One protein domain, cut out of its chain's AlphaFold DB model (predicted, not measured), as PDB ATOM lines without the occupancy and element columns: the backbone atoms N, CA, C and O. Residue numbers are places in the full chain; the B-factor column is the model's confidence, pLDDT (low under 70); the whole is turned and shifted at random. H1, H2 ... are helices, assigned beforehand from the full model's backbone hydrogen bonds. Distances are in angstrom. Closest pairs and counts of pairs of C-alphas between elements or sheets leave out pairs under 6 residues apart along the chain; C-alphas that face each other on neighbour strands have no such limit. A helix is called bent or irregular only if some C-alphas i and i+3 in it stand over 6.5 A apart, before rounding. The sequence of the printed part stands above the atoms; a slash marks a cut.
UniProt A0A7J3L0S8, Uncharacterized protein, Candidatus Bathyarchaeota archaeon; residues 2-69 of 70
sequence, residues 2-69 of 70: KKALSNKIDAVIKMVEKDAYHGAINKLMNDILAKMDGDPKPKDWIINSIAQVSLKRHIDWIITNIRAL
ATOM      1  N   LYS A   2     123.133 141.253 121.827       73.00
ATOM      2  CA  LYS A   2     124.122 141.329 120.720       73.00
ATOM      3  C   LYS A   2     125.555 141.653 121.180       73.00
ATOM      4  O   LYS A   2     126.482 140.942 120.818       73.00
ATOM      5  N   LYS A   3     125.722 142.652 122.058       84.69
ATOM      6  CA  LYS A   3     127.034 143.025 122.626       84.69
ATOM      7  C   LYS A   3     127.691 141.892 123.428       84.69
ATOM      8  O   LYS A   3     128.896 141.715 123.360       84.69
ATOM      9  N   ALA A   4     126.904 141.104 124.164       86.44
ATOM     10  CA  ALA A   4     127.437 140.010 124.976       86.44
ATOM     11  C   ALA A   4     127.944 138.855 124.103       86.44
ATOM     12  O   ALA A   4     129.018 138.322 124.371       86.44
ATOM     13  N   LEU A   5     127.203 138.513 123.043       86.88
ATOM     14  CA  LEU A   5     127.640 137.521 122.064       86.88
ATOM     15  C   LEU A   5     128.897 137.990 121.321       86.88
ATOM     16  O   LEU A   5     129.875 137.252 121.299       86.88
ATOM     17  N   SER A   6     128.901 139.226 120.807       90.19
ATOM     18  CA  SER A   6     130.063 139.812 120.118       90.19
ATOM     19  C   SER A   6     131.315 139.765 120.993       90.19
ATOM     20  O   SER A   6     132.309 139.174 120.596       90.19
ATOM     21  N   ASN A   7     131.231 140.253 122.236       93.62
ATOM     22  CA  ASN A   7     132.364 140.248 123.162       93.62
ATOM     23  C   ASN A   7     132.919 138.836 123.418       93.62
ATOM     24  O   ASN A   7     134.122 138.663 123.615       93.62
ATOM     25  N   LYS A   8     132.050 137.816 123.465       92.69
ATOM     26  CA  LYS A   8     132.499 136.431 123.654       92.69
ATOM     27  C   LYS A   8     133.159 135.865 122.404       92.69
ATOM     28  O   LYS A   8     134.143 135.148 122.556       92.69
ATOM     29  N   ILE A   9     132.659 136.191 121.214       94.50
ATOM     30  CA  ILE A   9     133.294 135.804 119.948       94.50
ATOM     31  C   ILE A   9     134.655 136.492 119.800       94.50
ATOM     32  O   ILE A   9     135.632 135.807 119.523       94.50
ATOM     33  N   ASP A  10     134.767 137.784 120.113       96.81
ATOM     34  CA  ASP A  10     136.050 138.503 120.100       96.81
ATOM     35  C   ASP A  10     137.072 137.862 121.049       96.81
ATOM     36  O   ASP A  10     138.259 137.758 120.743       96.81
ATOM     37  N   ALA A  11     136.617 137.394 122.214       96.94
ATOM     38  CA  ALA A  11     137.469 136.663 123.143       96.94
ATOM     39  C   ALA A  11     137.914 135.299 122.586       96.94
ATOM     40  O   ALA A  11     139.059 134.916 122.807       96.94
ATOM     41  N   VAL A  12     137.042 134.582 121.866       97.19
ATOM     42  CA  VAL A  12     137.403 133.332 121.176       97.19
ATOM     43  C   VAL A  12     138.444 133.599 120.091       97.19
ATOM     44  O   VAL A  12     139.442 132.890 120.048       97.19
ATOM     45  N   ILE A  13     138.264 134.642 119.274       97.12
ATOM     46  CA  ILE A  13     139.232 135.037 118.238       97.12
ATOM     47  C   ILE A  13     140.607 135.287 118.871       97.12
ATOM     48  O   ILE A  13     141.580 134.651 118.485       97.12
ATOM     49  N   LYS A  14     140.668 136.094 119.937       98.06
ATOM     50  CA  LYS A  14     141.917 136.359 120.677       98.06
ATOM     51  C   LYS A  14     142.553 135.116 121.300       98.06
ATOM     52  O   LYS A  14     143.751 135.120 121.560       98.06
ATOM     53  N   MET A  15     141.765 134.090 121.631       97.81
ATOM     54  CA  MET A  15     142.297 132.811 122.112       97.81
ATOM     55  C   MET A  15     142.922 132.022 120.963       97.81
ATOM     56  O   MET A  15     144.016 131.498 121.134       97.81
ATOM     57  N   VAL A  16     142.268 131.978 119.799       96.75
ATOM     58  CA  VAL A  16     142.799 131.329 118.589       96.75
ATOM     59  C   VAL A  16     144.092 132.008 118.129       96.75
ATOM     60  O   VAL A  16     145.073 131.320 117.894       96.75
ATOM     61  N   GLU A  17     144.141 133.343 118.105       96.56
ATOM     62  CA  GLU A  17     145.344 134.127 117.752       96.56
ATOM     63  C   GLU A  17     146.543 133.894 118.687       96.56
ATOM     64  O   GLU A  17     147.668 134.253 118.353       96.56
ATOM     65  N   LYS A  18     146.305 133.338 119.879       97.44
ATOM     66  CA  LYS A  18     147.327 133.040 120.894       97.44
ATOM     67  C   LYS A  18     147.572 131.539 121.058       97.44
ATOM     68  O   LYS A  18     148.059 131.132 122.111       97.44
ATOM     69  N   ASP A  19     147.134 130.725 120.097       96.69
ATOM     70  CA  ASP A  19     147.204 129.257 120.134       96.69
ATOM     71  C   ASP A  19     146.527 128.620 121.370       96.69
ATOM     72  O   ASP A  19     146.740 127.457 121.717       96.69
ATOM     73  N   ALA A  20     145.640 129.355 122.049       97.81
ATOM     74  CA  ALA A  20     144.899 128.891 123.219       97.81
ATOM     75  C   ALA A  20     143.651 128.082 122.806       97.81
ATOM     76  O   ALA A  20     142.532 128.343 123.263       97.81
ATOM     77  N   TYR A  21     143.839 127.085 121.935       97.19
ATOM     78  CA  TYR A  21     142.773 126.344 121.249       97.19
ATOM     79  C   TYR A  21     141.825 125.603 122.198       97.19
ATOM     80  O   TYR A  21     140.604 125.691 122.053       97.19
ATOM     81  N   HIS A  22     142.356 124.951 123.234       97.50
ATOM     82  CA  HIS A  22     141.537 124.315 124.273       97.50
ATOM     83  C   HIS A  22     140.623 125.328 124.984       97.50
ATOM     84  O   HIS A  22     139.446 125.050 125.230       97.50
ATOM     85  N   GLY A  23     141.136 126.532 125.262       97.38
ATOM     86  CA  GLY A  23     140.367 127.626 125.857       97.38
ATOM     87  C   GLY A  23     139.282 128.154 124.918       97.38
ATOM     88  O   GLY A  23     138.142 128.347 125.348       97.38
ATOM     89  N   ALA A  24     139.609 128.315 123.633       97.50
ATOM     90  CA  ALA A  24     138.667 128.731 122.598       97.50
ATOM     91  C   ALA A  24     137.492 127.744 122.472       97.50
ATOM     92  O   ALA A  24     136.331 128.155 122.531       97.50
ATOM     93  N   ILE A  25     137.782 126.439 122.394       97.50
ATOM     94  CA  ILE A  25     136.767 125.373 122.340       97.50
ATOM     95  C   ILE A  25     135.898 125.392 123.600       97.50
ATOM     96  O   ILE A  25     134.669 125.404 123.501       97.50
ATOM     97  N   ASN A  26     136.514 125.448 124.787       96.75
ATOM     98  CA  ASN A  26     135.787 125.492 126.054       96.75
ATOM     99  C   ASN A  26     134.823 126.688 126.113       96.75
ATOM    100  O   ASN A  26     133.685 126.550 126.554       96.75
ATOM    101  N   LYS A  27     135.247 127.857 125.622       95.75
ATOM    102  CA  LYS A  27     134.404 129.053 125.589       95.75
ATOM    103  C   LYS A  27     133.248 128.920 124.594       95.75
ATOM    104  O   LYS A  27     132.117 129.266 124.933       95.75
ATOM    105  N   LEU A  28     133.489 128.376 123.401       95.00
ATOM    106  CA  LEU A  28     132.427 128.110 122.424       95.00
ATOM    107  C   LEU A  28     131.366 127.149 122.989       95.00
ATOM    108  O   LEU A  28     130.173 127.444 122.909       95.00
ATOM    109  N   MET A  29     131.788 126.051 123.621       93.19
ATOM    110  CA  MET A  29     130.885 125.022 124.150       93.19
ATOM    111  C   MET A  29     130.158 125.457 125.427       93.19
ATOM    112  O   MET A  29     128.932 125.435 125.494       93.19
ATOM    113  N   ASN A  30     130.906 125.879 126.443       91.38
ATOM    114  CA  ASN A  30     130.364 126.036 127.793       91.38
ATOM    115  C   ASN A  30     129.862 127.452 128.085       91.38
ATOM    116  O   ASN A  30     129.130 127.655 129.051       91.38
ATOM    117  N   ASP A  31     130.229 128.433 127.257       90.75
ATOM    118  CA  ASP A  31     129.862 129.831 127.482       90.75
ATOM    119  C   ASP A  31     128.901 130.381 126.416       90.75
ATOM    120  O   ASP A  31     128.010 131.169 126.745       90.75
ATOM    121  N   ILE A  32     129.068 129.983 125.147       90.56
ATOM    122  CA  ILE A  32     128.215 130.442 124.039       90.56
ATOM    123  C   ILE A  32     127.078 129.450 123.766       90.56
ATOM    124  O   ILE A  32     125.916 129.833 123.910       90.56
ATOM    125  N   LEU A  33     127.369 128.186 123.428       89.06
ATOM    126  CA  LEU A  33     126.325 127.190 123.127       89.06
ATOM    127  C   LEU A  33     125.376 126.949 124.309       89.06
ATOM    128  O   LEU A  33     124.170 126.843 124.107       89.06
ATOM    129  N   ALA A  34     125.885 126.970 125.543       85.31
ATOM    130  CA  ALA A  34     125.079 126.822 126.760       85.31
ATOM    131  C   ALA A  34     124.028 127.937 126.989       85.31
ATOM    132  O   ALA A  34     123.245 127.860 127.938       85.31
ATOM    133  N   LYS A  35     124.031 129.002 126.174       84.19
ATOM    134  CA  LYS A  35     123.048 130.103 126.199       84.19
ATOM    135  C   LYS A  35     122.064 130.046 125.022       84.19
ATOM    136  O   LYS A  35     121.414 131.053 124.731       84.19
ATOM    137  N   MET A  36     122.057 128.931 124.287       78.25
ATOM    138  CA  MET A  36     121.298 128.709 123.049       78.25
ATOM    139  C   MET A  36     120.924 127.220 122.900       78.25
ATOM    140  O   MET A  36     120.934 126.690 121.791       78.25
ATOM    141  N   ASP A  37     120.654 126.525 124.010       69.00
ATOM    142  CA  ASP A  37     120.563 125.057 124.097       69.00
ATOM    143  C   ASP A  37     119.247 124.453 123.558       69.00
ATOM    144  O   ASP A  37     118.942 123.297 123.841       69.00
ATOM    145  N   GLY A  38     118.501 125.178 122.715       60.09
ATOM    146  CA  GLY A  38     117.357 124.640 121.965       60.09
ATOM    147  C   GLY A  38     116.006 124.716 122.679       60.09
ATOM    148  O   GLY A  38     114.979 124.507 122.037       60.09
ATOM    149  N   ASP A  39     115.992 125.047 123.968       63.56
ATOM    150  CA  ASP A  39     114.780 125.271 124.755       63.56
ATOM    151  C   ASP A  39     114.817 126.709 125.284       63.56
ATOM    152  O   ASP A  39     115.596 126.964 126.202       63.56
ATOM    153  N   PRO A  40     114.066 127.656 124.683       61.12
ATOM    154  CA  PRO A  40     114.186 129.079 124.974       61.12
ATOM    155  C   PRO A  40     113.902 129.361 126.448       61.12
ATOM    156  O   PRO A  40     112.763 129.541 126.880       61.12
ATOM    157  N   LYS A  41     114.973 129.448 127.232       66.69
ATOM    158  CA  LYS A  41     114.922 129.824 128.642       66.69
ATOM    159  C   LYS A  41     115.129 131.332 128.761       66.69
ATOM    160  O   LYS A  41     115.834 131.925 127.946       66.69
ATOM    161  N   PRO A  42     114.640 131.981 129.833       62.81
ATOM    162  CA  PRO A  42     114.900 133.405 130.084       62.81
ATOM    163  C   PRO A  42     116.394 133.790 130.107       62.81
ATOM    164  O   PRO A  42     116.743 134.959 129.974       62.81
ATOM    165  N   LYS A  43     117.286 132.805 130.288       67.38
ATOM    166  CA  LYS A  43     118.749 132.963 130.289       67.38
ATOM    167  C   LYS A  43     119.384 132.943 128.891       67.38
ATOM    168  O   LYS A  43     120.591 133.194 128.794       67.38
ATOM    169  N   ASP A  44     118.618 132.617 127.855       70.56
ATOM    170  CA  ASP A  44     119.137 132.433 126.507       70.56
ATOM    171  C   ASP A  44     119.307 133.759 125.789       70.56
ATOM    172  O   ASP A  44     118.555 134.720 125.952       70.56
ATOM    173  N   TRP A  45     120.339 133.817 124.961       77.31
ATOM    174  CA  TRP A  45     120.661 135.013 124.192       77.31
ATOM    175  C   TRP A  45     119.950 135.081 122.854       77.31
ATOM    176  O   TRP A  45     119.972 136.118 122.202       77.31
ATOM    177  N   ILE A  46     119.366 133.981 122.410       74.94
ATOM    178  CA  ILE A  46     118.618 133.922 121.167       74.94
ATOM    179  C   ILE A  46     117.368 133.133 121.485       74.94
ATOM    180  O   ILE A  46     117.465 131.961 121.796       74.94
ATOM    181  N   ILE A  47     116.207 133.776 121.428       74.56
ATOM    182  CA  ILE A  47     114.911 133.131 121.697       74.56
ATOM    183  C   ILE A  47     114.273 132.550 120.427       74.56
ATOM    184  O   ILE A  47     113.339 131.761 120.495       74.56
ATOM    185  N   ASN A  48     114.767 132.950 119.251       83.75
ATOM    186  CA  ASN A  48     114.293 132.441 117.973       83.75
ATOM    187  C   ASN A  48     114.974 131.099 117.661       83.75
ATOM    188  O   ASN A  48     116.190 131.047 117.478       83.75
ATOM    189  N   SER A  49     114.181 130.034 117.567       82.56
ATOM    190  CA  SER A  49     114.660 128.663 117.352       82.56
ATOM    191  C   SER A  49     115.431 128.483 116.039       82.56
ATOM    192  O   SER A  49     116.468 127.826 116.020       82.56
ATOM    193  N   ILE A  50     114.997 129.118 114.945       86.69
ATOM    194  CA  ILE A  50     115.693 129.058 113.647       86.69
ATOM    195  C   ILE A  50     117.083 129.696 113.760       86.69
ATOM    196  O   ILE A  50     118.077 129.137 113.292       86.69
ATOM    197  N   ALA A  51     117.173 130.850 114.424       85.12
ATOM    198  CA  ALA A  51     118.439 131.527 114.668       85.12
ATOM    199  C   ALA A  51     119.356 130.717 115.603       85.12
ATOM    200  O   ALA A  51     120.558 130.656 115.344       85.12
ATOM    201  N   GLN A  52     118.809 130.056 116.633       85.44
ATOM    202  CA  GLN A  52     119.577 129.146 117.494       85.44
ATOM    203  C   GLN A  52     120.184 127.992 116.683       85.44
ATOM    204  O   GLN A  52     121.387 127.755 116.767       85.44
ATOM    205  N   VAL A  53     119.381 127.313 115.853       87.50
ATOM    206  CA  VAL A  53     119.842 126.190 115.016       87.50
ATOM    207  C   VAL A  53     120.929 126.637 114.040       87.50
ATOM    208  O   VAL A  53     121.965 125.978 113.921       87.50
ATOM    209  N   SER A  54     120.717 127.769 113.363       89.50
ATOM    210  CA  SER A  54     121.697 128.315 112.424       89.50
ATOM    211  C   SER A  54     123.013 128.646 113.127       89.50
ATOM    212  O   SER A  54     124.075 128.187 112.701       89.50
ATOM    213  N   LEU A  55     122.970 129.374 114.246       88.69
ATOM    214  CA  LEU A  55     124.184 129.764 114.958       88.69
ATOM    215  C   LEU A  55     124.903 128.565 115.587       88.69
ATOM    216  O   LEU A  55     126.130 128.500 115.530       88.69
ATOM    217  N   LYS A  56     124.160 127.584 116.114       90.31
ATOM    218  CA  LYS A  56     124.736 126.330 116.611       90.31
ATOM    219  C   LYS A  56     125.557 125.631 115.529       90.31
ATOM    220  O   LYS A  56     126.697 125.267 115.790       90.31
ATOM    221  N   ARG A  57     125.032 125.516 114.303       92.31
ATOM    222  CA  ARG A  57     125.760 124.902 113.178       92.31
ATOM    223  C   ARG A  57     127.074 125.628 112.874       92.31
ATOM    224  O   ARG A  57     128.082 124.972 112.634       92.31
ATOM    225  N   HIS A  58     127.075 126.961 112.905       93.75
ATOM    226  CA  HIS A  58     128.297 127.743 112.692       93.75
ATOM    227  C   HIS A  58     129.312 127.522 113.817       93.75
ATOM    228  O   HIS A  58     130.494 127.340 113.542       93.75
ATOM    229  N   ILE A  59     128.866 127.488 115.075       93.75
ATOM    230  CA  ILE A  59     129.758 127.230 116.211       93.75
ATOM    231  C   ILE A  59     130.326 125.806 116.158       93.75
ATOM    232  O   ILE A  59     131.528 125.638 116.353       93.75
ATOM    233  N   ASP A  60     129.511 124.800 115.838       94.69
ATOM    234  CA  ASP A  60     129.959 123.411 115.671       94.69
ATOM    235  C   ASP A  60     131.015 123.298 114.553       94.69
ATOM    236  O   ASP A  60     132.034 122.616 114.709       94.69
ATOM    237  N   TRP A  61     130.822 124.024 113.444       95.81
ATOM    238  CA  TRP A  61     131.811 124.118 112.369       95.81
ATOM    239  C   TRP A  61     133.111 124.785 112.844       95.81
ATOM    240  O   TRP A  61     134.191 124.249 112.599       95.81
ATOM    241  N   ILE A  62     133.040 125.895 113.586       95.50
ATOM    242  CA  ILE A  62     134.228 126.569 114.143       95.50
ATOM    243  C   ILE A  62     134.988 125.638 115.099       95.50
ATOM    244  O   ILE A  62     136.202 125.505 114.974       95.50
ATOM    245  N   ILE A  63     134.298 124.957 116.020       96.50
ATOM    246  CA  ILE A  63     134.914 123.993 116.949       96.50
ATOM    247  C   ILE A  63     135.658 122.899 116.175       96.50
ATOM    248  O   ILE A  63     136.775 122.544 116.542       96.50
ATOM    249  N   THR A  64     135.052 122.380 115.106       97.50
ATOM    250  CA  THR A  64     135.668 121.350 114.257       97.50
ATOM    251  C   THR A  64     136.961 121.852 113.614       97.50
ATOM    252  O   THR A  64     137.961 121.143 113.640       97.50
ATOM    253  N   ASN A  65     136.973 123.089 113.110       96.56
ATOM    254  CA  ASN A  65     138.173 123.682 112.517       96.56
ATOM    255  C   ASN A  65     139.261 123.970 113.559       96.56
ATOM    256  O   ASN A  65     140.421 123.678 113.305       96.56
ATOM    257  N   ILE A  66     138.906 124.470 114.750       96.31
ATOM    258  CA  ILE A  66     139.889 124.683 115.827       96.31
ATOM    259  C   ILE A  66     140.494 123.347 116.280       96.31
ATOM    260  O   ILE A  66     141.688 123.275 116.536       96.31
ATOM    261  N   ARG A  67     139.700 122.269 116.350       96.31
ATOM    262  CA  ARG A  67     140.211 120.928 116.685       96.31
ATOM    263  C   ARG A  67     141.205 120.386 115.662       96.31
ATOM    264  O   ARG A  67     142.048 119.592 116.047       96.31
ATOM    265  N   ALA A  68     141.115 120.797 114.400       96.31
ATOM    266  CA  ALA A  68     142.071 120.404 113.366       96.31
ATOM    267  C   ALA A  68     143.435 121.118 113.492       96.31
ATOM    268  O   ALA A  68     144.355 120.781 112.754       96.31
ATOM    269  N   LEU A  69     143.554 122.100 114.396       92.81
ATOM    270  CA  LEU A  69     144.797 122.814 114.718       92.81
ATOM    271  C   LEU A  69     145.517 122.246 115.959       92.81
ATOM    272  O   LEU A  69     146.573 122.758 116.325       92.81
TER     273      LEU A  69
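This is residues 2 to 69 of the 70 residues of an uncharacterized protein of Candidatus Bathyarchaeota archaeon (UniProt A0A7J3L0S8). Three helices lie side by side and nearly parallel in line, running alternately one way and the other, as a small up-and-down bundle with H2 between H1 and H3 in the contacts. Seen along the helices, their centres make a triangle that is wider between H1 and H3 than between either of them and H2, and a long loop, residues 36 to 48, lies at the end of the bundle where H2 finishes and H3 starts. The printed part has 68 residues with three named helices, in the order H1, H2, H3, and no named strand; its class is all helix. It is compact, with a radius of gyration of the C-alphas of 11.9 A, and its outline is elongated, the C-alphas spanning 33 by 22 by 15 A.

H1, residues 2 to 16, touches H2, residues 21 to 35, and the closest C-alphas are those of Val 12 and Ala 24, 5.0 A apart. The two helices run opposite ways at a shallow tilt of 18 degrees and form a helical hairpin. H2 also touches H3, residues 49 to 67, with the C-alphas of Ile 25 and Ile 63 closest, at 5.9 A. H2 and H3 run opposite ways at a shallow tilt of 11 degrees, a second helical hairpin. H1 and H3 are close but not clearly touching, their closest C-alphas being those of Val 16 and Ile 66, 7.8 A apart. They run the same way at a shallow tilt of 12 degrees, with centres 14.3 A apart, against 10.4 A for H1 and H2 and 11.2 A for H2 and H3. In H1 and H3 every O i to N i+4 pair is within hydrogen-bond range; in H2 it is 7 of 11.

H1 begins at C-alpha 2, at (124.122, 141.329, 120.720), and measures 21.3 A from first to last C-alpha. H2 begins at C-alpha 21, at (142.773, 126.344, 121.249), and measures 20.7 A. H2 is neither bent nor irregular, but only just: C-alphas 30 and 33 are 6.3 A apart. H3, the longest helix with 19 residues, measures 26.7 A and ends at C-alpha 67, at (140.211, 120.928, 116.685).

The two C-alphas farthest apart are those of Pro 42 and Leu 69, 35.2 A. The printed part runs from residue 2 to residue 69 and has no cut. The link from H1 to H2 is tight, with 4 residues, and the link from H2 to H3 is long, with 13. The mean pLDDT of the printed part is 88.4, and residues 37 to 43, within the long link, are under 70.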